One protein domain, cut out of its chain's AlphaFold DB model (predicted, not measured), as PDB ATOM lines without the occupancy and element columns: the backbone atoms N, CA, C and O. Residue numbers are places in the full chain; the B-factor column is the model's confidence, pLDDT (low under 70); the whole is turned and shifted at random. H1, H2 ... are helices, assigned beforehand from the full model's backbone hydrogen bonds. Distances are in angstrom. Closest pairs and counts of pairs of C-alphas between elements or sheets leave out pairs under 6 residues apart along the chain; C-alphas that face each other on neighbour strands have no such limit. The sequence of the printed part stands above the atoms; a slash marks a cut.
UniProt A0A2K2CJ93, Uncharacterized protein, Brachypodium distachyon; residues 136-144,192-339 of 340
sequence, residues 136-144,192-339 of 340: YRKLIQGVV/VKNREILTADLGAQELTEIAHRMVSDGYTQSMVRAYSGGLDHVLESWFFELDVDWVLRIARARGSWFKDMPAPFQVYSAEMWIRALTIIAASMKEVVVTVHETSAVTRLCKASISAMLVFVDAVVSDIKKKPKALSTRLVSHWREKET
ATOM      1  N   TYR A 136      58.780  18.572 -26.233       92.94
ATOM      2  CA  TYR A 136      58.048  19.838 -26.157       92.94
ATOM      3  C   TYR A 136      57.191  19.901 -24.903       92.94
ATOM      4  O   TYR A 136      57.166  20.936 -24.242       92.94
ATOM      5  N   ARG A 137      56.608  18.774 -24.488       93.00
ATOM      6  CA  ARG A 137      55.871  18.690 -23.224       93.00
ATOM      7  C   ARG A 137      56.694  19.185 -22.032       93.00
ATOM      8  O   ARG A 137      56.207  19.995 -21.249       93.00
ATOM      9  N   LYS A 138      57.953  18.753 -21.910       90.81
ATOM     10  CA  LYS A 138      58.845  19.216 -20.833       90.81
ATOM     11  C   LYS A 138      59.154  20.708 -20.928       90.81
ATOM     12  O   LYS A 138      59.200  21.373 -19.897       90.81
ATOM     13  N   LEU A 139      59.344  21.234 -22.139       91.44
ATOM     14  CA  LEU A 139      59.565  22.669 -22.347       91.44
ATOM     15  C   LEU A 139      58.344  23.481 -21.906       91.44
ATOM     16  O   LEU A 139      58.490  24.444 -21.163       91.44
ATOM     17  N   ILE A 140      57.143  23.041 -22.278       91.00
ATOM     18  CA  ILE A 140      55.872  23.693 -21.932       91.00
ATOM     19  C   ILE A 140      55.617  23.654 -20.422       91.00
ATOM     20  O   ILE A 140      55.156  24.637 -19.845       91.00
ATOM     21  N   GLN A 141      55.947  22.538 -19.765       89.12
ATOM     22  CA  GLN A 141      55.882  22.412 -18.304       89.12
ATOM     23  C   GLN A 141      56.876  23.334 -17.590       89.12
ATOM     24  O   GLN A 141      56.592  23.789 -16.482       89.12
ATOM     25  N   GLY A 142      58.029  23.589 -18.214       82.56
ATOM     26  CA  GLY A 142      59.084  24.454 -17.694       82.56
ATOM     27  C   GLY A 142      58.800  25.951 -17.820       82.56
ATOM     28  O   GLY A 142      59.417  26.719 -17.087       82.56
ATOM     29  N   VAL A 143      57.866  26.362 -18.690       84.00
ATOM     30  CA  VAL A 143      57.447  27.767 -18.829       84.00
ATOM     31  C   VAL A 143      56.907  28.251 -17.492       84.00
ATOM     32  O   VAL A 143      55.914  27.724 -16.968       84.00
ATOM     33  N   VAL A 144      57.550  29.272 -16.931       65.62
ATOM     34  CA  VAL A 144      57.121  29.874 -15.671       65.62
ATOM     35  C   VAL A 144      55.825  30.626 -15.957       65.62
ATOM     36  O   VAL A 144      55.837  31.733 -16.483       65.62
ATOM     37  N   VAL A 192      53.997  45.641  -7.930       55.66
ATOM     38  CA  VAL A 192      53.580  44.219  -7.947       55.66
ATOM     39  C   VAL A 192      52.660  43.910  -9.137       55.66
ATOM     40  O   VAL A 192      52.808  42.886  -9.805       55.66
ATOM     41  N   LYS A 193      51.811  44.872  -9.508       52.00
ATOM     42  CA  LYS A 193      50.890  44.790 -10.645       52.00
ATOM     43  C   LYS A 193      51.574  44.731 -12.020       52.00
ATOM     44  O   LYS A 193      51.098  44.051 -12.924       52.00
ATOM     45  N   ASN A 194      52.704  45.415 -12.193       50.84
ATOM     46  CA  ASN A 194      53.484  45.364 -13.432       50.84
ATOM     47  C   ASN A 194      54.275  44.056 -13.538       50.84
ATOM     48  O   ASN A 194      54.498  43.569 -14.643       50.84
ATOM     49  N   ARG A 195      54.663  43.451 -12.408       50.62
ATOM     50  CA  ARG A 195      55.373  42.165 -12.389       50.62
ATOM     51  C   ARG A 195      54.500  41.017 -12.900       50.62
ATOM     52  O   ARG A 195      55.008  40.160 -13.618       50.62
ATOM     53  N   GLU A 196      53.205  41.012 -12.591       52.81
ATOM     54  CA  GLU A 196      52.260  40.005 -13.097       52.81
ATOM     55  C   GLU A 196      52.046  40.130 -14.616       52.81
ATOM     56  O   GLU A 196      52.096  39.137 -15.339       52.81
ATOM     57  N   ILE A 197      51.899  41.361 -15.119       57.50
ATOM     58  CA  ILE A 197      51.763  41.630 -16.559       57.50
ATOM     59  C   ILE A 197      53.042  41.223 -17.300       57.50
ATOM     60  O   ILE A 197      52.967  40.531 -18.310       57.50
ATOM     61  N   LEU A 198      54.214  41.584 -16.769       56.19
ATOM     62  CA  LEU A 198      55.508  41.235 -17.362       56.19
ATOM     63  C   LEU A 198      55.777  39.724 -17.343       56.19
ATOM     64  O   LEU A 198      56.386  39.202 -18.267       56.19
ATOM     65  N   THR A 199      55.324  39.003 -16.316       57.91
ATOM     66  CA  THR A 199      55.487  37.540 -16.239       57.91
ATOM     67  C   THR A 199      54.476  36.789 -17.104       57.91
ATOM     68  O   THR A 199      54.815  35.743 -17.655       57.91
ATOM     69  N   ALA A 200      53.261  37.316 -17.278       63.09
ATOM     70  CA  ALA A 200      52.299  36.790 -18.245       63.09
ATOM     71  C   ALA A 200      52.772  37.002 -19.695       63.09
ATOM     72  O   ALA A 200      52.652  36.090 -20.513       63.09
ATOM     73  N   ASP A 201      53.345  38.172 -19.990       68.31
ATOM     74  CA  ASP A 201      53.911  38.499 -21.303       68.31
ATOM     75  C   ASP A 201      55.156  37.651 -21.603       68.31
ATOM     76  O   ASP A 201      55.249  37.035 -22.665       68.31
ATOM     77  N   LEU A 202      56.045  37.485 -20.615       68.12
ATOM     78  CA  LEU A 202      57.208  36.602 -20.725       68.12
ATOM     79  C   LEU A 202      56.794  35.143 -20.975       68.12
ATOM     80  O   LEU A 202      57.324  34.500 -21.877       68.12
ATOM     81  N   GLY A 203      55.795  34.636 -20.245       79.69
ATOM     82  CA  GLY A 203      55.273  33.287 -20.467       79.69
ATOM     83  C   GLY A 203      54.639  33.114 -21.853       79.69
ATOM     84  O   GLY A 203      54.820  32.079 -22.491       79.69
ATOM     85  N   ALA A 204      53.925  34.121 -22.363       84.75
ATOM     86  CA  ALA A 204      53.362  34.088 -23.714       84.75
ATOM     87  C   ALA A 204      54.451  34.108 -24.803       84.75
ATOM     88  O   ALA A 204      54.328  33.395 -25.809       84.75
ATOM     89  N   GLN A 205      55.526  34.870 -24.589       87.94
ATOM     90  CA  GLN A 205      56.688  34.885 -25.472       87.94
ATOM     91  C   GLN A 205      57.393  33.522 -25.486       87.94
ATOM     92  O   GLN A 205      57.590  32.965 -26.565       87.94
ATOM     93  N   GLU A 206      57.683  32.934 -24.322       90.12
ATOM     94  CA  GLU A 206      58.318  31.609 -24.222       90.12
ATOM     95  C   GLU A 206      57.495  30.524 -24.938       90.12
ATOM     96  O   GLU A 206      58.039  29.709 -25.685       90.12
ATOM     97  N   LEU A 207      56.165  30.535 -24.783       92.62
ATOM     98  CA  LEU A 207      55.271  29.613 -25.499       92.62
ATOM     99  C   LEU A 207      55.309  29.826 -27.017       92.62
ATOM    100  O   LEU A 207      55.248  28.859 -27.778       92.62
ATOM    101  N   THR A 208      55.417  31.076 -27.463       92.69
ATOM    102  CA  THR A 208      55.535  31.409 -28.889       92.69
ATOM    103  C   THR A 208      56.877  30.940 -29.451       92.69
ATOM    104  O   THR A 208      56.922  30.394 -30.551       92.69
ATOM    105  N   GLU A 209      57.961  31.060 -28.687       92.88
ATOM    106  CA  GLU A 209      59.274  30.522 -29.062       92.88
ATOM    107  C   GLU A 209      59.290  28.989 -29.104       92.88
ATOM    108  O   GLU A 209      59.977  28.399 -29.942       92.88
ATOM    109  N   ILE A 210      58.546  28.320 -28.216       94.00
ATOM    110  CA  ILE A 210      58.346  26.866 -28.285       94.00
ATOM    111  C   ILE A 210      57.574  26.507 -29.558       94.00
ATOM    112  O   ILE A 210      57.993  25.602 -30.274       94.00
ATOM    113  N   ALA A 211      56.493  27.226 -29.873       94.62
ATOM    114  CA  ALA A 211      55.721  27.009 -31.094       94.62
ATOM    115  C   ALA A 211      56.584  27.173 -32.355       94.62
ATOM    116  O   ALA A 211      56.596  26.286 -33.208       94.62
ATOM    117  N   HIS A 212      57.376  28.244 -32.427       93.75
ATOM    118  CA  HIS A 212      58.318  28.466 -33.523       93.75
ATOM    119  C   HIS A 212      59.341  27.330 -33.629       93.75
ATOM    120  O   HIS A 212      59.611  26.834 -34.718       93.75
ATOM    121  N   ARG A 213      59.874  26.836 -32.502       93.94
ATOM    122  CA  ARG A 213      60.748  25.649 -32.497       93.94
ATOM    123  C   ARG A 213      60.038  24.407 -33.037       93.94
ATOM    124  O   ARG A 213      60.582  23.742 -33.909       93.94
ATOM    125  N   MET A 214      58.802  24.138 -32.615       94.31
ATOM    126  CA  MET A 214      58.011  23.011 -33.132       94.31
ATOM    127  C   MET A 214      57.792  23.088 -34.653       94.31
ATOM    128  O   MET A 214      57.695  22.054 -35.315       94.31
ATOM    129  N   VAL A 215      57.702  24.294 -35.218       93.00
ATOM    130  CA  VAL A 215      57.581  24.515 -36.668       93.00
ATOM    131  C   VAL A 215      58.940  24.419 -37.369       93.00
ATOM    132  O   VAL A 215      59.050  23.746 -38.393       93.00
ATOM    133  N   SER A 216      59.986  25.028 -36.815       91.56
ATOM    134  CA  SER A 216      61.356  24.981 -37.343       91.56
ATOM    135  C   SER A 216      61.912  23.555 -37.386       91.56
ATOM    136  O   SER A 216      62.574  23.179 -38.350       91.56
ATOM    137  N   ASP A 217      61.604  22.742 -36.377       92.75
ATOM    138  CA  ASP A 217      62.027  21.340 -36.288       92.75
ATOM    139  C   ASP A 217      61.213  20.417 -37.219       92.75
ATOM    140  O   ASP A 217      61.459  19.211 -37.291       92.75
ATOM    141  N   GLY A 218      60.205  20.949 -37.921       91.69
ATOM    142  CA  GLY A 218      59.334  20.180 -38.809       91.69
ATOM    143  C   GLY A 218      58.257  19.360 -38.090       91.69
ATOM    144  O   GLY A 218      57.484  18.656 -38.751       91.69
ATOM    145  N   TYR A 219      58.181  19.428 -36.755       92.81
ATOM    146  CA  TYR A 219      57.239  18.638 -35.962       92.81
ATOM    147  C   TYR A 219      55.792  19.001 -36.305       92.81
ATOM    148  O   TYR A 219      55.001  18.121 -36.650       92.81
ATOM    149  N   THR A 220      55.443  20.291 -36.307       92.75
ATOM    150  CA  THR A 220      54.072  20.735 -36.616       92.75
ATOM    151  C   THR A 220      53.655  20.337 -38.036       92.75
ATOM    152  O   THR A 220      52.538  19.860 -38.242       92.75
ATOM    153  N   GLN A 221      54.546  20.468 -39.019       91.38
ATOM    154  CA  GLN A 221      54.296  20.068 -40.405       91.38
ATOM    155  C   GLN A 221      54.101  18.553 -40.515       91.38
ATOM    156  O   GLN A 221      53.216  18.106 -41.243       91.38
ATOM    157  N   SER A 222      54.884  17.763 -39.772       91.06
ATOM    158  CA  SER A 222      54.714  16.308 -39.708       91.06
ATOM    159  C   SER A 222      53.325  15.937 -39.180       91.06
ATOM    160  O   SER A 222      52.618  15.151 -39.811       91.06
ATOM    161  N   MET A 223      52.868  16.593 -38.107       92.25
ATOM    162  CA  MET A 223      51.521  16.383 -37.562       92.25
ATOM    163  C   MET A 223      50.419  16.784 -38.547       92.25
ATOM    164  O   MET A 223      49.434  16.063 -38.693       92.25
ATOM    165  N   VAL A 224      50.587  17.906 -39.255       90.62
ATOM    166  CA  VAL A 224      49.644  18.367 -40.287       90.62
ATOM    167  C   VAL A 224      49.521  17.357 -41.426       90.62
ATOM    168  O   VAL A 224      48.402  17.045 -41.832       90.62
ATOM    169  N   ARG A 225      50.645  16.829 -41.924       89.88
ATOM    170  CA  ARG A 225      50.665  15.860 -43.031       89.88
ATOM    171  C   ARG A 225      50.140  14.489 -42.617       89.88
ATOM    172  O   ARG A 225      49.432  13.850 -43.388       89.88
ATOM    173  N   ALA A 226      50.482  14.041 -41.409       89.56
ATOM    174  CA  ALA A 226      50.068  12.740 -40.893       89.56
ATOM    175  C   ALA A 226      48.576  12.694 -40.528       89.56
ATOM    176  O   ALA A 226      47.957  11.630 -40.574       89.56
ATOM    177  N   TYR A 227      47.982  13.835 -40.169       88.62
ATOM    178  CA  TYR A 227      46.590  13.888 -39.746       88.62
ATOM    179  C   TYR A 227      45.627  13.684 -40.924       88.62
ATOM    180  O   TYR A 227      45.423  14.554 -41.776       88.62
ATOM    181  N   SER A 228      44.971  12.525 -40.937       82.75
ATOM    182  CA  SER A 228      44.010  12.154 -41.984       82.75
ATOM    183  C   SER A 228      42.565  12.538 -41.632       82.75
ATOM    184  O   SER A 228      41.759  12.776 -42.538       82.75
ATOM    185  N   GLY A 229      42.259  12.715 -40.341       74.44
ATOM    186  CA  GLY A 229      40.949  13.122 -39.827       74.44
ATOM    187  C   GLY A 229      40.433  12.222 -38.696       74.44
ATOM    188  O   GLY A 229      40.543  11.005 -38.767       74.44
ATOM    189  N   GLY A 230      39.799  12.816 -37.680       70.06
ATOM    190  CA  GLY A 230      39.167  12.113 -36.555       70.06
ATOM    191  C   GLY A 230      39.894  12.305 -35.217       70.06
ATOM    192  O   GLY A 230      40.751  13.167 -35.075       70.06
ATOM    193  N   LEU A 231      39.523  11.513 -34.206       64.56
ATOM    194  CA  LEU A 231      40.343  11.320 -33.002       64.56
ATOM    195  C   LEU A 231      41.314  10.164 -33.284       64.56
ATOM    196  O   LEU A 231      41.053   9.027 -32.897       64.56
ATOM    197  N   ASP A 232      42.376  10.435 -34.036       79.94
ATOM    198  CA  ASP A 232      43.408   9.450 -34.360       79.94
ATOM    199  C   ASP A 232      44.624   9.562 -33.417       79.94
ATOM    200  O   ASP A 232      44.747  10.474 -32.594       79.94
ATOM    201  N   HIS A 233      45.541   8.601 -33.533       87.81
ATOM    202  CA  HIS A 233      46.799   8.560 -32.780       87.81
ATOM    203  C   HIS A 233      47.682   9.804 -33.008       87.81
ATOM    204  O   HIS A 233      48.521  10.130 -32.160       87.81
ATOM    205  N   VAL A 234      47.491  10.511 -34.129       91.31
ATOM    206  CA  VAL A 234      48.180  11.765 -34.450       91.31
ATOM    207  C   VAL A 234      47.658  12.868 -33.538       91.31
ATOM    208  O   VAL A 234      48.446  13.508 -32.847       91.31
ATOM    209  N   LEU A 235      46.338  13.040 -33.432       90.88
ATOM    210  CA  LEU A 235      45.763  14.016 -32.505       90.88
ATOM    211  C   LEU A 235      46.134  13.705 -31.044       90.88
ATOM    212  O   LEU A 235      46.408  14.619 -30.269       90.88
ATOM    213  N   GLU A 236      46.212  12.428 -30.668       91.62
ATOM    214  CA  GLU A 236      46.673  12.023 -29.333       91.62
ATOM    215  C   GLU A 236      48.136  12.381 -29.071       91.62
ATOM    216  O   GLU A 236      48.464  12.883 -27.996       91.62
ATOM    217  N   SER A 237      49.012  12.159 -30.050       92.81
ATOM    218  CA  SER A 237      50.430  12.514 -29.945       92.81
ATOM    219  C   SER A 237      50.625  14.031 -29.915       92.81
ATOM    220  O   SER A 237      51.413  14.533 -29.115       92.81
ATOM    221  N   TRP A 238      49.831  14.768 -30.699       94.31
ATOM    222  CA  TRP A 238      49.795  16.231 -30.684       94.31
ATOM    223  C   TRP A 238      49.432  16.756 -29.295       94.31
ATOM    224  O   TRP A 238      50.173  17.537 -28.707       94.31
ATOM    225  N   PHE A 239      48.331  16.262 -28.727       94.31
ATOM    226  CA  PHE A 239      47.854  16.689 -27.411       94.31
ATOM    227  C   PHE A 239      48.771  16.226 -26.277       94.31
ATOM    228  O   PHE A 239      48.863  16.904 -25.257       94.31
ATOM    229  N   PHE A 240      49.463  15.098 -26.447       94.00
ATOM    230  CA  PHE A 240      50.473  14.638 -25.502       94.00
ATOM    231  C   PHE A 240      51.665  15.595 -25.433       94.00
ATOM    232  O   PHE A 240      52.062  15.968 -24.329       94.00
ATOM    233  N   GLU A 241      52.216  16.020 -26.575       94.75
ATOM    234  CA  GLU A 241      53.310  17.004 -26.580       94.75
ATOM    235  C   GLU A 241      52.868  18.357 -26.025       94.75
ATOM    236  O   GLU A 241      53.650  19.020 -25.361       94.75
ATOM    237  N   LEU A 242      51.607  18.742 -26.221       94.44
ATOM    238  CA  LEU A 242      51.042  19.973 -25.663       94.44
ATOM    239  C   LEU A 242      50.646  19.876 -24.179       94.44
ATOM    240  O   LEU A 242      50.095  20.828 -23.633       94.44
ATOM    241  N   ASP A 243      50.894  18.736 -23.531       93.12
ATOM    242  CA  ASP A 243      50.533  18.460 -22.135       93.12
ATOM    243  C   ASP A 243      49.020  18.526 -21.828       93.12
ATOM    244  O   ASP A 243      48.574  18.770 -20.706       93.12
ATOM    245  N   VAL A 244      48.186  18.282 -22.837       93.00
ATOM    246  CA  VAL A 244      46.720  18.340 -22.734       93.00
ATOM    247  C   VAL A 244      46.041  17.057 -23.208       93.00
ATOM    248  O   VAL A 244      44.866  17.064 -23.565       93.00
ATOM    249  N   ASP A 245      46.729  15.909 -23.146       91.62
ATOM    250  CA  ASP A 245      46.166  14.583 -23.472       91.62
ATOM    251  C   ASP A 245      44.870  14.273 -22.700       91.62
ATOM    252  O   ASP A 245      43.968  13.573 -23.173       91.62
ATOM    253  N   TRP A 246      44.741  14.857 -21.510       89.06
ATOM    254  CA  TRP A 246      43.566  14.757 -20.663       89.06
ATOM    255  C   TRP A 246      42.311  15.364 -21.299       89.06
ATOM    256  O   TRP A 246      41.204  14.900 -21.017       89.06
ATOM    257  N   VAL A 247      42.451  16.328 -22.216       89.75
ATOM    258  CA  VAL A 247      41.321  16.926 -22.940       89.75
ATOM    259  C   VAL A 247      40.607  15.875 -23.790       89.75
ATOM    260  O   VAL A 247      39.376  15.773 -23.789       89.75
ATOM    261  N   LEU A 248      41.379  15.017 -24.459       88.50
ATOM    262  CA  LEU A 248      40.841  13.914 -25.254       88.50
ATOM    263  C   LEU A 248      40.160  12.871 -24.362       88.50
ATOM    264  O   LEU A 248      39.137  12.296 -24.746       88.50
ATOM    265  N   ARG A 249      40.657  12.680 -23.132       84.38
ATOM    266  CA  ARG A 249      39.979  11.848 -22.128       84.38
ATOM    267  C   ARG A 249      38.623  12.435 -21.725       84.38
ATOM    268  O   ARG A 249      37.678  11.653 -21.608       84.38
ATOM    269  N   ILE A 250      38.466  13.766 -21.628       81.56
ATOM    270  CA  ILE A 250      37.136  14.389 -21.438       81.56
ATOM    271  C   ILE A 250      36.189  13.992 -22.557       81.56
ATOM    272  O   ILE A 250      35.057  13.578 -22.286       81.56
ATOM    273  N   ALA A 251      36.650  14.165 -23.795       81.25
ATOM    274  CA  ALA A 251      35.838  13.972 -24.983       81.25
ATOM    275  C   ALA A 251      35.319  12.534 -25.053       81.25
ATOM    276  O   ALA A 251      34.121  12.322 -25.256       81.25
ATOM    277  N   ARG A 252      36.181  11.551 -24.765       82.88
ATOM    278  CA  ARG A 252      35.790  10.133 -24.696       82.88
ATOM    279  C   ARG A 252      34.861   9.838 -23.515       82.88
ATOM    280  O   ARG A 252      33.872   9.130 -23.681       82.88
ATOM    281  N   ALA A 253      35.131  10.409 -22.341       76.75
ATOM    282  CA  ALA A 253      34.367  10.167 -21.112       76.75
ATOM    283  C   ALA A 253      33.101  11.044 -20.963       76.75
ATOM    284  O   ALA A 253      32.498  11.082 -19.883       76.75
ATOM    285  N   ARG A 254      32.697  11.779 -22.012       68.75
ATOM    286  CA  ARG A 254      31.542  12.703 -22.023       68.75
ATOM    287  C   ARG A 254      31.512  13.676 -20.833       68.75
ATOM    288  O   ARG A 254      30.458  13.920 -20.243       68.75
ATOM    289  N   GLY A 255      32.664  14.213 -20.435       63.03
ATOM    290  CA  GLY A 255      32.715  15.242 -19.388       63.03
ATOM    291  C   GLY A 255      32.445  14.765 -17.958       63.03
ATOM    292  O   GLY A 255      32.314  15.602 -17.066       63.03
ATOM    293  N   SER A 256      32.349  13.454 -17.716       66.69
ATOM    294  CA  SER A 256      32.161  12.901 -16.363       66.69
ATOM    295  C   SER A 256      33.402  13.106 -15.487       66.69
ATOM    296  O   SER A 256      33.299  13.706 -14.424       66.69
ATOM    297  N   TRP A 257      34.573  12.735 -16.006       67.12
ATOM    298  CA  TRP A 257      35.855  12.754 -15.294       67.12
ATOM    299  C   TRP A 257      36.255  14.132 -14.708       67.12
ATOM    300  O   TRP A 257      36.880  14.184 -13.657       67.12
ATOM    301  N   PHE A 258      35.871  15.251 -15.341       69.25
ATOM    302  CA  PHE A 258      36.243  16.601 -14.893       69.25
ATOM    303  C   PHE A 258      35.583  16.981 -13.558       69.25
ATOM    304  O   PHE A 258      36.145  17.741 -12.773       69.25
ATOM    305  N   LYS A 259      34.392  16.437 -13.274       68.75
ATOM    306  CA  LYS A 259      33.641  16.741 -12.043       68.75
ATOM    307  C   LYS A 259      34.240  16.091 -10.807       68.75
ATOM    308  O   LYS A 259      34.078  16.618  -9.711       68.75
ATOM    309  N   ASP A 260      34.912  14.964 -11.007       70.94
ATOM    310  CA  ASP A 260      35.519  14.177  -9.938       70.94
ATOM    311  C   ASP A 260      36.959  14.635  -9.653       70.94
ATOM    312  O   ASP A 260      37.639  14.083  -8.790       70.94
ATOM    313  N   MET A 261      37.437  15.669 -10.360       70.62
ATOM    314  CA  MET A 261      38.772  16.209 -10.155       70.62
ATOM    315  C   MET A 261      38.882  17.076  -8.901       70.62
ATOM    316  O   MET A 261      38.011  17.913  -8.642       70.62
ATOM    317  N   PRO A 262      40.004  16.964  -8.167       74.12
ATOM    318  CA  PRO A 262      40.331  17.888  -7.091       74.12
ATOM    319  C   PRO A 262      40.333  19.346  -7.574       74.12
ATOM    320  O   PRO A 262      40.825  19.651  -8.658       74.12
ATOM    321  N   ALA A 263      39.846  20.274  -6.744       67.25
ATOM    322  CA  ALA A 263      39.784  21.701  -7.086       67.25
ATOM    323  C   ALA A 263      41.134  22.326  -7.524       67.25
ATOM    324  O   ALA A 263      41.122  23.083  -8.495       67.25
ATOM    325  N   PRO A 264      42.296  21.994  -6.919       68.31
ATOM    326  CA  PRO A 264      43.596  22.483  -7.396       68.31
ATOM    327  C   PRO A 264      43.907  22.029  -8.825       68.31
ATOM    328  O   PRO A 264      44.502  22.762  -9.612       68.31
ATOM    329  N   PHE A 265      43.445  20.831  -9.188       72.00
ATOM    330  CA  PHE A 265      43.644  20.282 -10.518       72.00
ATOM    331  C   PHE A 265      42.813  21.030 -11.570       72.00
ATOM    332  O   PHE A 265      43.270  21.183 -12.697       72.00
ATOM    333  N   GLN A 266      41.627  21.551 -11.228       73.19
ATOM    334  CA  GLN A 266      40.789  22.309 -12.171       73.19
ATOM    335  C   GLN A 266      41.452  23.619 -12.620       73.19
ATOM    336  O   GLN A 266      41.414  23.954 -13.803       73.19
ATOM    337  N   VAL A 267      42.080  24.336 -11.687       71.62
ATOM    338  CA  VAL A 267      42.825  25.570 -11.975       71.62
ATOM    339  C   VAL A 267      44.077  25.262 -12.790       71.62
ATOM    340  O   VAL A 267      44.279  25.854 -13.848       71.62
ATOM    341  N   TYR A 268      44.865  24.279 -12.349       80.06
ATOM    342  CA  TYR A 268      46.048  23.820 -13.074       80.06
ATOM    343  C   TYR A 268      45.704  23.368 -14.506       80.06
ATOM    344  O   TYR A 268      46.421  23.669 -15.456       80.06
ATOM    345  N   SER A 269      44.544  22.728 -14.692       82.81
ATOM    346  CA  SER A 269      44.039  22.342 -16.016       82.81
ATOM    347  C   SER A 269      43.753  23.548 -16.909       82.81
ATOM    348  O   SER A 269      44.014  23.482 -18.106       82.81
ATOM    349  N   ALA A 270      43.232  24.647 -16.357       83.12
ATOM    350  CA  ALA A 270      42.967  25.855 -17.129       83.12
ATOM    351  C   ALA A 270      44.269  26.516 -17.609       83.12
ATOM    352  O   ALA A 270      44.357  26.888 -18.775       83.12
ATOM    353  N   GLU A 271      45.293  26.604 -16.756       83.75
ATOM    354  CA  GLU A 271      46.607  27.141 -17.140       83.75
ATOM    355  C   GLU A 271      47.246  26.306 -18.261       83.75
ATOM    356  O   GLU A 271      47.683  26.842 -19.281       83.75
ATOM    357  N   MET A 272      47.222  24.981 -18.119       88.38
ATOM    358  CA  MET A 272      47.740  24.036 -19.115       88.38
ATOM    359  C   MET A 272      46.975  24.121 -20.439       88.38
ATOM    360  O   MET A 272      47.566  24.122 -21.519       88.38
ATOM    361  N   TRP A 273      45.653  24.265 -20.357       91.31
ATOM    362  CA  TRP A 273      44.795  24.471 -21.516       91.31
ATOM    363  C   TRP A 273      45.121  25.780 -22.250       91.31
ATOM    364  O   TRP A 273      45.206  25.779 -23.478       91.31
ATOM    365  N   ILE A 274      45.354  26.881 -21.521       89.31
ATOM    366  CA  ILE A 274      45.735  28.175 -22.115       89.31
ATOM    367  C   ILE A 274      47.085  28.048 -22.828       89.31
ATOM    368  O   ILE A 274      47.195  28.452 -23.985       89.31
ATOM    369  N   ARG A 275      48.089  27.436 -22.184       91.69
ATOM    370  CA  ARG A 275      49.418  27.214 -22.782       91.69
ATOM    371  C   ARG A 275      49.331  26.446 -24.098       91.69
ATOM    372  O   ARG A 275      49.865  26.894 -25.112       91.69
ATOM    373  N   ALA A 276      48.607  25.329 -24.096       94.56
ATOM    374  CA  ALA A 276      48.406  24.517 -25.290       94.56
ATOM    375  C   ALA A 276      47.673  25.289 -26.397       94.56
ATOM    376  O   ALA A 276      48.067  25.210 -27.560       94.56
ATOM    377  N   LEU A 277      46.638  26.067 -26.056       93.31
ATOM    378  CA  LEU A 277      45.909  26.874 -27.035       93.31
ATOM    379  C   LEU A 277      46.805  27.941 -27.681       93.31
ATOM    380  O   LEU A 277      46.748  28.114 -28.899       93.31
ATOM    381  N   THR A 278      47.649  28.611 -26.893       92.81
ATOM    382  CA  THR A 278      48.631  29.585 -27.392       92.81
ATOM    383  C   THR A 278      49.588  28.937 -28.389       92.81
ATOM    384  O   THR A 278      49.777  29.464 -29.485       92.81
ATOM    385  N   ILE A 279      50.129  27.761 -28.061       94.69
ATOM    386  CA  ILE A 279      51.057  27.039 -28.944       94.69
ATOM    387  C   ILE A 279      50.365  26.583 -30.225       94.69
ATOM    388  O   ILE A 279      50.931  26.752 -31.304       94.69
ATOM    389  N   ILE A 280      49.135  26.059 -30.143       94.50
ATOM    390  CA  ILE A 280      48.348  25.700 -31.332       94.50
ATOM    391  C   ILE A 280      48.160  26.934 -32.219       94.50
ATOM    392  O   ILE A 280      48.435  26.872 -33.414       94.50
ATOM    393  N   ALA A 281      47.723  28.062 -31.657       92.69
ATOM    394  CA  ALA A 281      47.482  29.278 -32.430       92.69
ATOM    395  C   ALA A 281      48.761  29.804 -33.105       92.69
ATOM    396  O   ALA A 281      48.735  30.118 -34.298       92.69
ATOM    397  N   ALA A 282      49.874  29.858 -32.370       92.75
ATOM    398  CA  ALA A 282      51.164  30.312 -32.886       92.75
ATOM    399  C   ALA A 282      51.714  29.370 -33.972       92.75
ATOM    400  O   ALA A 282      52.027  29.823 -35.072       92.75
ATOM    401  N   SER A 283      51.726  28.058 -33.711       92.19
ATOM    402  CA  SER A 283      52.253  27.057 -34.650       92.19
ATOM    403  C   SER A 283      51.449  27.032 -35.951       92.19
ATOM    404  O   SER A 283      52.015  26.996 -37.039       92.19
ATOM    405  N   MET A 284      50.115  27.090 -35.866       90.00
ATOM    406  CA  MET A 284      49.263  27.064 -37.060       90.00
ATOM    407  C   MET A 284      49.388  28.354 -37.870       90.00
ATOM    408  O   MET A 284      49.397  28.287 -39.095       90.00
ATOM    409  N   LYS A 285      49.525  29.519 -37.223       89.12
ATOM    410  CA  LYS A 285      49.777  30.788 -37.926       89.12
ATOM    411  C   LYS A 285      51.034  30.693 -38.792       89.12
ATOM    412  O   LYS A 285      51.014  31.126 -39.939       89.12
ATOM    413  N   GLU A 286      52.099  30.114 -38.255       87.88
ATOM    414  CA  GLU A 286      53.375  29.978 -38.955       87.88
ATOM    415  C   GLU A 286      53.334  28.901 -40.050       87.88
ATOM    416  O   GLU A 286      53.794  29.127 -41.171       87.88
ATOM    417  N   VAL A 287      52.701  27.753 -39.784       86.25
ATOM    418  CA  VAL A 287      52.551  26.689 -40.790       86.25
ATOM    419  C   VAL A 287      51.644  27.108 -41.945       86.25
ATOM    420  O   VAL A 287      51.944  26.773 -43.085       86.25
ATOM    421  N   VAL A 288      50.581  27.884 -41.709       85.06
ATOM    422  CA  VAL A 288      49.750  28.434 -42.801       85.06
ATOM    423  C   VAL A 288      50.565  29.336 -43.732       85.06
ATOM    424  O   VAL A 288      50.305  29.364 -44.931       85.06
ATOM    425  N   VAL A 289      51.543  30.070 -43.194       78.94
ATOM    426  CA  VAL A 289      52.411  30.954 -43.987       78.94
ATOM    427  C   VAL A 289      53.462  30.157 -44.764       78.94
ATOM    428  O   VAL A 289      53.798  30.529 -45.885       78.94
ATOM    429  N   THR A 290      53.975  29.070 -44.188       75.00
ATOM    430  CA  THR A 290      55.107  28.308 -44.748       75.00
ATOM    431  C   THR A 290      54.694  27.113 -45.608       75.00
ATOM    432  O   THR A 290      55.457  26.690 -46.475       75.00
ATOM    433  N   VAL A 291      53.496  26.561 -45.405       67.25
ATOM    434  CA  VAL A 291      53.008  25.357 -46.085       67.25
ATOM    435  C   VAL A 291      51.721  25.691 -46.838       67.25
ATOM    436  O   VAL A 291      50.681  25.962 -46.242       67.25
ATOM    437  N   HIS A 292      51.748  25.595 -48.171       68.38
ATOM    438  CA  HIS A 292      50.574  25.813 -49.034       68.38
ATOM    439  C   HIS A 292      49.456  24.745 -48.881       68.38
ATOM    440  O   HIS A 292      48.444  24.799 -49.578       68.38
ATOM    441  N   GLU A 293      49.576  23.803 -47.940       71.88
ATOM    442  CA  GLU A 293      48.595  22.748 -47.627       71.88
ATOM    443  C   GLU A 293      47.484  23.243 -46.680       71.88
ATOM    444  O   GLU A 293      47.187  22.660 -45.632       71.88
ATOM    445  N   THR A 294      46.824  24.333 -47.066       80.88
ATOM    446  CA  THR A 294      45.806  25.023 -46.253       80.88
ATOM    447  C   THR A 294      44.676  24.101 -45.777       80.88
ATOM    448  O   THR A 294      44.156  24.271 -44.671       80.88
ATOM    449  N   SER A 295      44.318  23.076 -46.555       84.06
ATOM    450  CA  SER A 295      43.262  22.119 -46.210       84.06
ATOM    451  C   SER A 295      43.657  21.144 -45.092       84.06
ATOM    452  O   SER A 295      42.818  20.813 -44.250       84.06
ATOM    453  N   ALA A 296      44.909  20.677 -45.048       87.19
ATOM    454  CA  ALA A 296      45.402  19.788 -43.993       87.19
ATOM    455  C   ALA A 296      45.558  20.553 -42.674       87.19
ATOM    456  O   ALA A 296      45.041  20.121 -41.639       87.19
ATOM    457  N   VAL A 297      46.137  21.757 -42.741       88.81
ATOM    458  CA  VAL A 297      46.266  22.655 -41.585       88.81
ATOM    459  C   VAL A 297      44.893  22.992 -41.005       88.81
ATOM    460  O   VAL A 297      44.682  22.890 -39.796       88.81
ATOM    461  N   THR A 298      43.916  23.305 -41.862       90.75
ATOM    462  CA  THR A 298      42.539  23.585 -41.428       90.75
ATOM    463  C   THR A 298      41.913  22.385 -40.721       90.75
ATOM    464  O   THR A 298      41.247  22.556 -39.698       90.75
ATOM    465  N   ARG A 299      42.121  21.163 -41.229       91.31
ATOM    466  CA  ARG A 299      41.587  19.936 -40.619       91.31
ATOM    467  C   ARG A 299      42.164  19.698 -39.224       91.31
ATOM    468  O   ARG A 299      41.383  19.491 -38.292       91.31
ATOM    469  N   LEU A 300      43.488  19.765 -39.069       91.56
ATOM    470  CA  LEU A 300      44.146  19.570 -37.773       91.56
ATOM    471  C   LEU A 300      43.799  20.693 -36.785       91.56
ATOM    472  O   LEU A 300      43.484  20.418 -35.626       91.56
ATOM    473  N   CYS A 301      43.785  21.950 -37.236       91.94
ATOM    474  CA  CYS A 301      43.410  23.101 -36.413       91.94
ATOM    475  C   CYS A 301      41.958  22.989 -35.928       91.94
ATOM    476  O   CYS A 301      41.688  23.087 -34.728       91.94
ATOM    477  N   LYS A 302      41.022  22.672 -36.832       92.19
ATOM    478  CA  LYS A 302      39.614  22.443 -36.486       92.19
ATOM    479  C   LYS A 302      39.467  21.324 -35.460       92.19
ATOM    480  O   LYS A 302      38.714  21.488 -34.503       92.19
ATOM    481  N   ALA A 303      40.165  20.206 -35.646       92.62
ATOM    482  CA  ALA A 303      40.124  19.086 -34.710       92.62
ATOM    483  C   ALA A 303      40.688  19.469 -33.337       92.62
ATOM    484  O   ALA A 303      40.045  19.213 -32.318       92.62
ATOM    485  N   SER A 304      41.828  20.162 -33.319       93.12
ATOM    486  CA  SER A 304      42.485  20.621 -32.095       93.12
ATOM    487  C   SER A 304      41.588  21.574 -31.304       93.12
ATOM    488  O   SER A 304      41.317  21.342 -30.128       93.12
ATOM    489  N   ILE A 305      41.039  22.602 -31.954       92.56
ATOM    490  CA  ILE A 305      40.138  23.560 -31.300       92.56
ATOM    491  C   ILE A 305      38.862  22.858 -30.822       92.56
ATOM    492  O   ILE A 305      38.438  23.066 -29.689       92.56
ATOM    493  N   SER A 306      38.270  21.990 -31.648       92.44
ATOM    494  CA  SER A 306      37.043  21.268 -31.278       92.44
ATOM    495  C   SER A 306      37.246  20.400 -30.034       92.44
ATOM    496  O   SER A 306      36.390  20.393 -29.154       92.44
ATOM    497  N   ALA A 307      38.383  19.709 -29.926       90.75
ATOM    498  CA  ALA A 307      38.730  18.943 -28.734       90.75
ATOM    499  C   ALA A 307      38.946  19.858 -27.514       90.75
ATOM    500  O   ALA A 307      38.383  19.596 -26.452       90.75
ATOM    501  N   MET A 308      39.679  20.964 -27.672       91.38
ATOM    502  CA  MET A 308      39.915  21.948 -26.604       91.38
ATOM    503  C   MET A 308      38.615  22.558 -26.057       91.38
ATOM    504  O   MET A 308      38.524  22.813 -24.855       91.38
ATOM    505  N   LEU A 309      37.584  22.737 -26.887       91.00
ATOM    506  CA  LEU A 309      36.285  23.269 -26.458       91.00
ATOM    507  C   LEU A 309      35.502  22.326 -25.533       91.00
ATOM    508  O   LEU A 309      34.716  22.802 -24.715       91.00
ATOM    509  N   VAL A 310      35.766  21.017 -25.568       87.81
ATOM    510  CA  VAL A 310      35.109  20.053 -24.667       87.81
ATOM    511  C   VAL A 310      35.403  20.377 -23.195       87.81
ATOM    512  O   VAL A 310      34.547  20.193 -22.328       87.81
ATOM    513  N   PHE A 311      36.595  20.901 -22.900       86.19
ATOM    514  CA  PHE A 311      36.936  21.386 -21.563       86.19
ATOM    515  C   PHE A 311      36.082  22.589 -21.152       86.19
ATOM    516  O   PHE A 311      35.531  22.601 -20.051       86.19
ATOM    517  N   VAL A 312      35.901  23.559 -22.050       87.56
ATOM    518  CA  VAL A 312      35.063  24.740 -21.801       87.56
ATOM    519  C   VAL A 312      33.620  24.322 -21.524       87.56
ATOM    520  O   VAL A 312      33.020  24.778 -20.549       87.56
ATOM    521  N   ASP A 313      33.083  23.390 -22.311       86.69
ATOM    522  CA  ASP A 313      31.735  22.856 -22.103       86.69
ATOM    523  C   ASP A 313      31.596  22.139 -20.755       86.69
ATOM    524  O   ASP A 313      30.573  22.291 -20.073       86.69
ATOM    525  N   ALA A 314      32.619  21.387 -20.335       83.75
ATOM    526  CA  ALA A 314      32.645  20.718 -19.037       83.75
ATOM    527  C   ALA A 314      32.650  21.729 -17.876       83.75
ATOM    528  O   ALA A 314      31.827  21.606 -16.963       83.75
ATOM    529  N   VAL A 315      33.498  22.760 -17.946       81.50
ATOM    530  CA  VAL A 315      33.580  23.839 -16.947       81.50
ATOM    531  C   VAL A 315      32.261  24.612 -16.863       81.50
ATOM    532  O   VAL A 315      31.694  24.768 -15.781       81.50
ATOM    533  N   VAL A 316      31.715  25.048 -18.003       83.12
ATOM    534  CA  VAL A 316      30.437  25.782 -18.062       83.12
ATOM    535  C   VAL A 316      29.289  24.934 -17.514       83.12
ATOM    536  O   VAL A 316      28.414  25.444 -16.807       83.12
ATOM    537  N   SER A 317      29.282  23.635 -17.814       82.12
ATOM    538  CA  SER A 317      28.282  22.703 -17.290       82.12
ATOM    539  C   SER A 317      28.370  22.536 -15.774       82.12
ATOM    540  O   SER A 317      27.333  22.378 -15.126       82.12
ATOM    541  N   ASP A 318      29.573  22.576 -15.201       75.50
ATOM    542  CA  ASP A 318      29.775  22.464 -13.756       75.50
ATOM    543  C   ASP A 318      29.383  23.760 -13.025       75.50
ATOM    544  O   ASP A 318      28.631  23.719 -12.046       75.50
ATOM    545  N   ILE A 319      29.742  24.927 -13.579       76.12
ATOM    546  CA  ILE A 319      29.321  26.244 -13.064       76.12
ATOM    547  C   ILE A 319      27.791  26.360 -13.033       76.12
ATOM    548  O   ILE A 319      27.228  26.808 -12.034       76.12
ATOM    549  N   LYS A 320      27.095  25.912 -14.086       76.94
ATOM    550  CA  LYS A 320      25.620  25.914 -14.126       76.94
ATOM    551  C   LYS A 320      24.994  25.061 -13.020       76.94
ATOM    552  O   LYS A 320      23.906  25.387 -12.551       76.94
ATOM    553  N   LYS A 321      25.655  23.975 -12.611       72.44
ATOM    554  CA  LYS A 321      25.156  23.050 -11.580       72.44
ATOM    555  C   LYS A 321      25.508  23.492 -10.162       72.44
ATOM    556  O   LYS A 321      24.736  23.228  -9.246       72.44
ATOM    557  N   LYS A 322      26.650  24.157  -9.970       67.06
ATOM    558  CA  LYS A 322      27.140  24.619  -8.658       67.06
ATOM    559  C   LYS A 322      27.571  26.096  -8.715       67.06
ATOM    560  O   LYS A 322      28.742  26.405  -8.475       67.06
ATOM    561  N   PRO A 323      26.638  27.032  -8.975       61.19
ATOM    562  CA  PRO A 323      26.973  28.421  -9.298       61.19
ATOM    563  C   PRO A 323      27.684  29.165  -8.164       61.19
ATOM    564  O   PRO A 323      28.499  30.040  -8.432       61.19
ATOM    565  N   LYS A 324      27.423  28.814  -6.898       59.56
ATOM    566  CA  LYS A 324      28.006  29.511  -5.740       59.56
ATOM    567  C   LYS A 324      29.391  28.984  -5.346       59.56
ATOM    568  O   LYS A 324      30.257  29.769  -5.008       59.56
ATOM    569  N   ALA A 325      29.631  27.674  -5.424       61.00
ATOM    570  CA  ALA A 325      30.872  27.078  -4.914       61.00
ATOM    571  C   ALA A 325      32.064  27.224  -5.876       61.00
ATOM    572  O   ALA A 325      33.184  27.443  -5.427       61.00
ATOM    573  N   LEU A 326      31.840  27.115  -7.190       57.12
ATOM    574  CA  LEU A 326      32.906  27.228  -8.198       57.12
ATOM    575  C   LEU A 326      33.201  28.676  -8.575       57.12
ATOM    576  O   LEU A 326      34.362  29.021  -8.757       57.12
ATOM    577  N   SER A 327      32.171  29.528  -8.638       57.44
ATOM    578  CA  SER A 327      32.349  30.961  -8.893       57.44
ATOM    579  C   SER A 327      33.210  31.591  -7.806       57.44
ATOM    580  O   SER A 327      34.231  32.188  -8.117       57.44
ATOM    581  N   THR A 328      32.890  31.360  -6.528       63.66
ATOM    582  CA  THR A 328      33.698  31.888  -5.424       63.66
ATOM    583  C   THR A 328      35.123  31.343  -5.435       63.66
ATOM    584  O   THR A 328      36.019  32.111  -5.137       63.66
ATOM    585  N   ARG A 329      35.358  30.082  -5.831       63.69
ATOM    586  CA  ARG A 329      36.701  29.467  -5.867       63.69
ATOM    587  C   ARG A 329      37.568  29.925  -7.034       63.69
ATOM    588  O   ARG A 329      38.747  30.188  -6.843       63.69
ATOM    589  N   LEU A 330      36.998  30.006  -8.235       62.38
ATOM    590  CA  LEU A 330      37.712  30.543  -9.391       62.38
ATOM    591  C   LEU A 330      37.988  32.026  -9.158       62.38
ATOM    592  O   LEU A 330      39.129  32.449  -9.258       62.38
ATOM    593  N   VAL A 331      36.974  32.796  -8.759       65.00
ATOM    594  CA  VAL A 331      37.139  34.224  -8.470       65.00
ATOM    595  C   VAL A 331      38.099  34.452  -7.308       65.00
ATOM    596  O   VAL A 331      38.878  35.387  -7.391       65.00
ATOM    597  N   SER A 332      38.098  33.627  -6.253       64.69
ATOM    598  CA  SER A 332      39.059  33.779  -5.153       64.69
ATOM    599  C   SER A 332      40.472  33.431  -5.586       64.69
ATOM    600  O   SER A 332      41.368  34.187  -5.265       64.69
ATOM    601  N   HIS A 333      40.676  32.356  -6.350       62.75
ATOM    602  CA  HIS A 333      42.002  31.995  -6.848       62.75
ATOM    603  C   HIS A 333      42.560  33.060  -7.804       62.75
ATOM    604  O   HIS A 333      43.717  33.447  -7.696       62.75
ATOM    605  N   TRP A 334      41.733  33.573  -8.722       57.88
ATOM    606  CA  TRP A 334      42.136  34.657  -9.622       57.88
ATOM    607  C   TRP A 334      42.353  35.975  -8.866       57.88
ATOM    608  O   TRP A 334      43.335  36.655  -9.122       57.88
ATOM    609  N   ARG A 335      41.510  36.301  -7.878       51.41
ATOM    610  CA  ARG A 335      41.674  37.491  -7.025       51.41
ATOM    611  C   ARG A 335      42.901  37.397  -6.117       51.41
ATOM    612  O   ARG A 335      43.552  38.403  -5.889       51.41
ATOM    613  N   GLU A 336      43.208  36.218  -5.589       51.97
ATOM    614  CA  GLU A 336      44.387  35.974  -4.751       51.97
ATOM    615  C   GLU A 336      45.674  36.119  -5.570       51.97
ATOM    616  O   GLU A 336      46.643  36.674  -5.062       51.97
ATOM    617  N   LYS A 337      45.643  35.747  -6.861       51.16
ATOM    618  CA  LYS A 337      46.713  36.067  -7.818       51.16
ATOM    619  C   LYS A 337      46.803  37.566  -8.173       51.16
ATOM    620  O   LYS A 337      47.905  38.032  -8.403       51.16
ATOM    621  N   GLU A 338      45.702  38.327  -8.128       41.44
ATOM    622  CA  GLU A 338      45.690  39.789  -8.368       41.44
ATOM    623  C   GLU A 338      46.170  40.640  -7.165       41.44
ATOM    624  O   GLU A 338      46.406  41.841  -7.318       41.44
ATOM    625  N   THR A 339      46.261  40.071  -5.952       41.88
ATOM    626  CA  THR A 339      46.549  40.822  -4.705       41.88
ATOM    627  C   THR A 339      47.856  40.454  -3.990       41.88
ATOM    628  O   THR A 339      48.101  40.994  -2.909       41.88
TER     629      THR A 339
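What this domain is: This is residues 136 to 144 and 192 to 339 of the 340 residues of an uncharacterized protein of Brachypodium distachyon (UniProt A0A2K2CJ93). Two long helices, H7 and H8, lie side by side as a hairpin, and the short helices H3, H4, H5 and H6 pack on H8 one after another along its length. On the other side, the later part of H2 crosses H7 while its first part runs away from it; H1 packs on H2, and H9 turns a corner at the end of H8 and runs toward the beginning of H2. The 157 printed residues hold nine named helices, H1 to H9 in chain order, and no named strand: the class is all helix. The whole is compact, with a radius of gyration of the C-alphas of 16.7 A, and spans 48 by 39 by 23 A.

How they stand to each other: H7, residues 263 to 290, and H8, residues 294 to 321, form a helical hairpin: they touch at a shallow tilt of 19 degrees, opposite ways, the closest C-alphas being those of Val 288 and Thr 294, 6.3 A apart. H8 is the hub, touching six helices. With residues 296 to 300 alone it touches H3, residues 219 to 226, about perpendicular at 79 degrees; the closest C-alphas, of Val 224 and Val 297, are 5.6 A apart. With residues 307 to 311 alone it touches H5, residues 245 to 252, about perpendicular at 74 degrees, closest at Ala 251 and Val 310, C-alphas 6.1 A apart. H4, residues 233 to 241, forms helical hairpins with H3 and with H5. H6, residues 257 to 260, only just touches H8, with 3 pairs of C-alphas within 8 A, closest at Phe 258 and Ala 314, 6.9 A. H2, residues 192 to 216, touches H7 with residues 204 to 215 alone, at a steep tilt of 49 degrees, the same way; the C-alphas of Ala 211 and Ser 283 are closest, 5.0 A apart. H1, residues 136 to 142, touches H2 at a shallow tilt of 15 degrees, opposite ways, closest at Ile 140 and Leu 207, C-alphas 6.9 A apart. H9, residues 323 to 338, touches H8 only at the corner, only just, with 3 pairs of C-alphas within 8 A, closest at Ile 319 and Leu 326, 6.1 A. Every O i to N i+4 pair is within hydrogen-bond range in H1, H3, H4 and H5; H2 has 20 of 21, H7 23 of 24, H8 21 of 24 and H9 11 of 12, and H6 is too short for one.

Where its parts are: H7 measures 41.2 A, H8 40.4 A, H2 36.0 A and H9 21.9 A from first to last C-alpha. H1 begins at C-alpha 136 (58.048, 19.838, -26.157), and H9 ends at C-alpha 338 (45.690, 39.789, -8.368).

The domain as a whole: Residues 145 to 191 are not printed, and C-alphas 144 and 192 are 16.7 A apart across this cut. Of the links printed whole, none is long. Mean pLDDT of the printed part is 80.4; residues 192 to 202 and 322 to 339 are among those under 70.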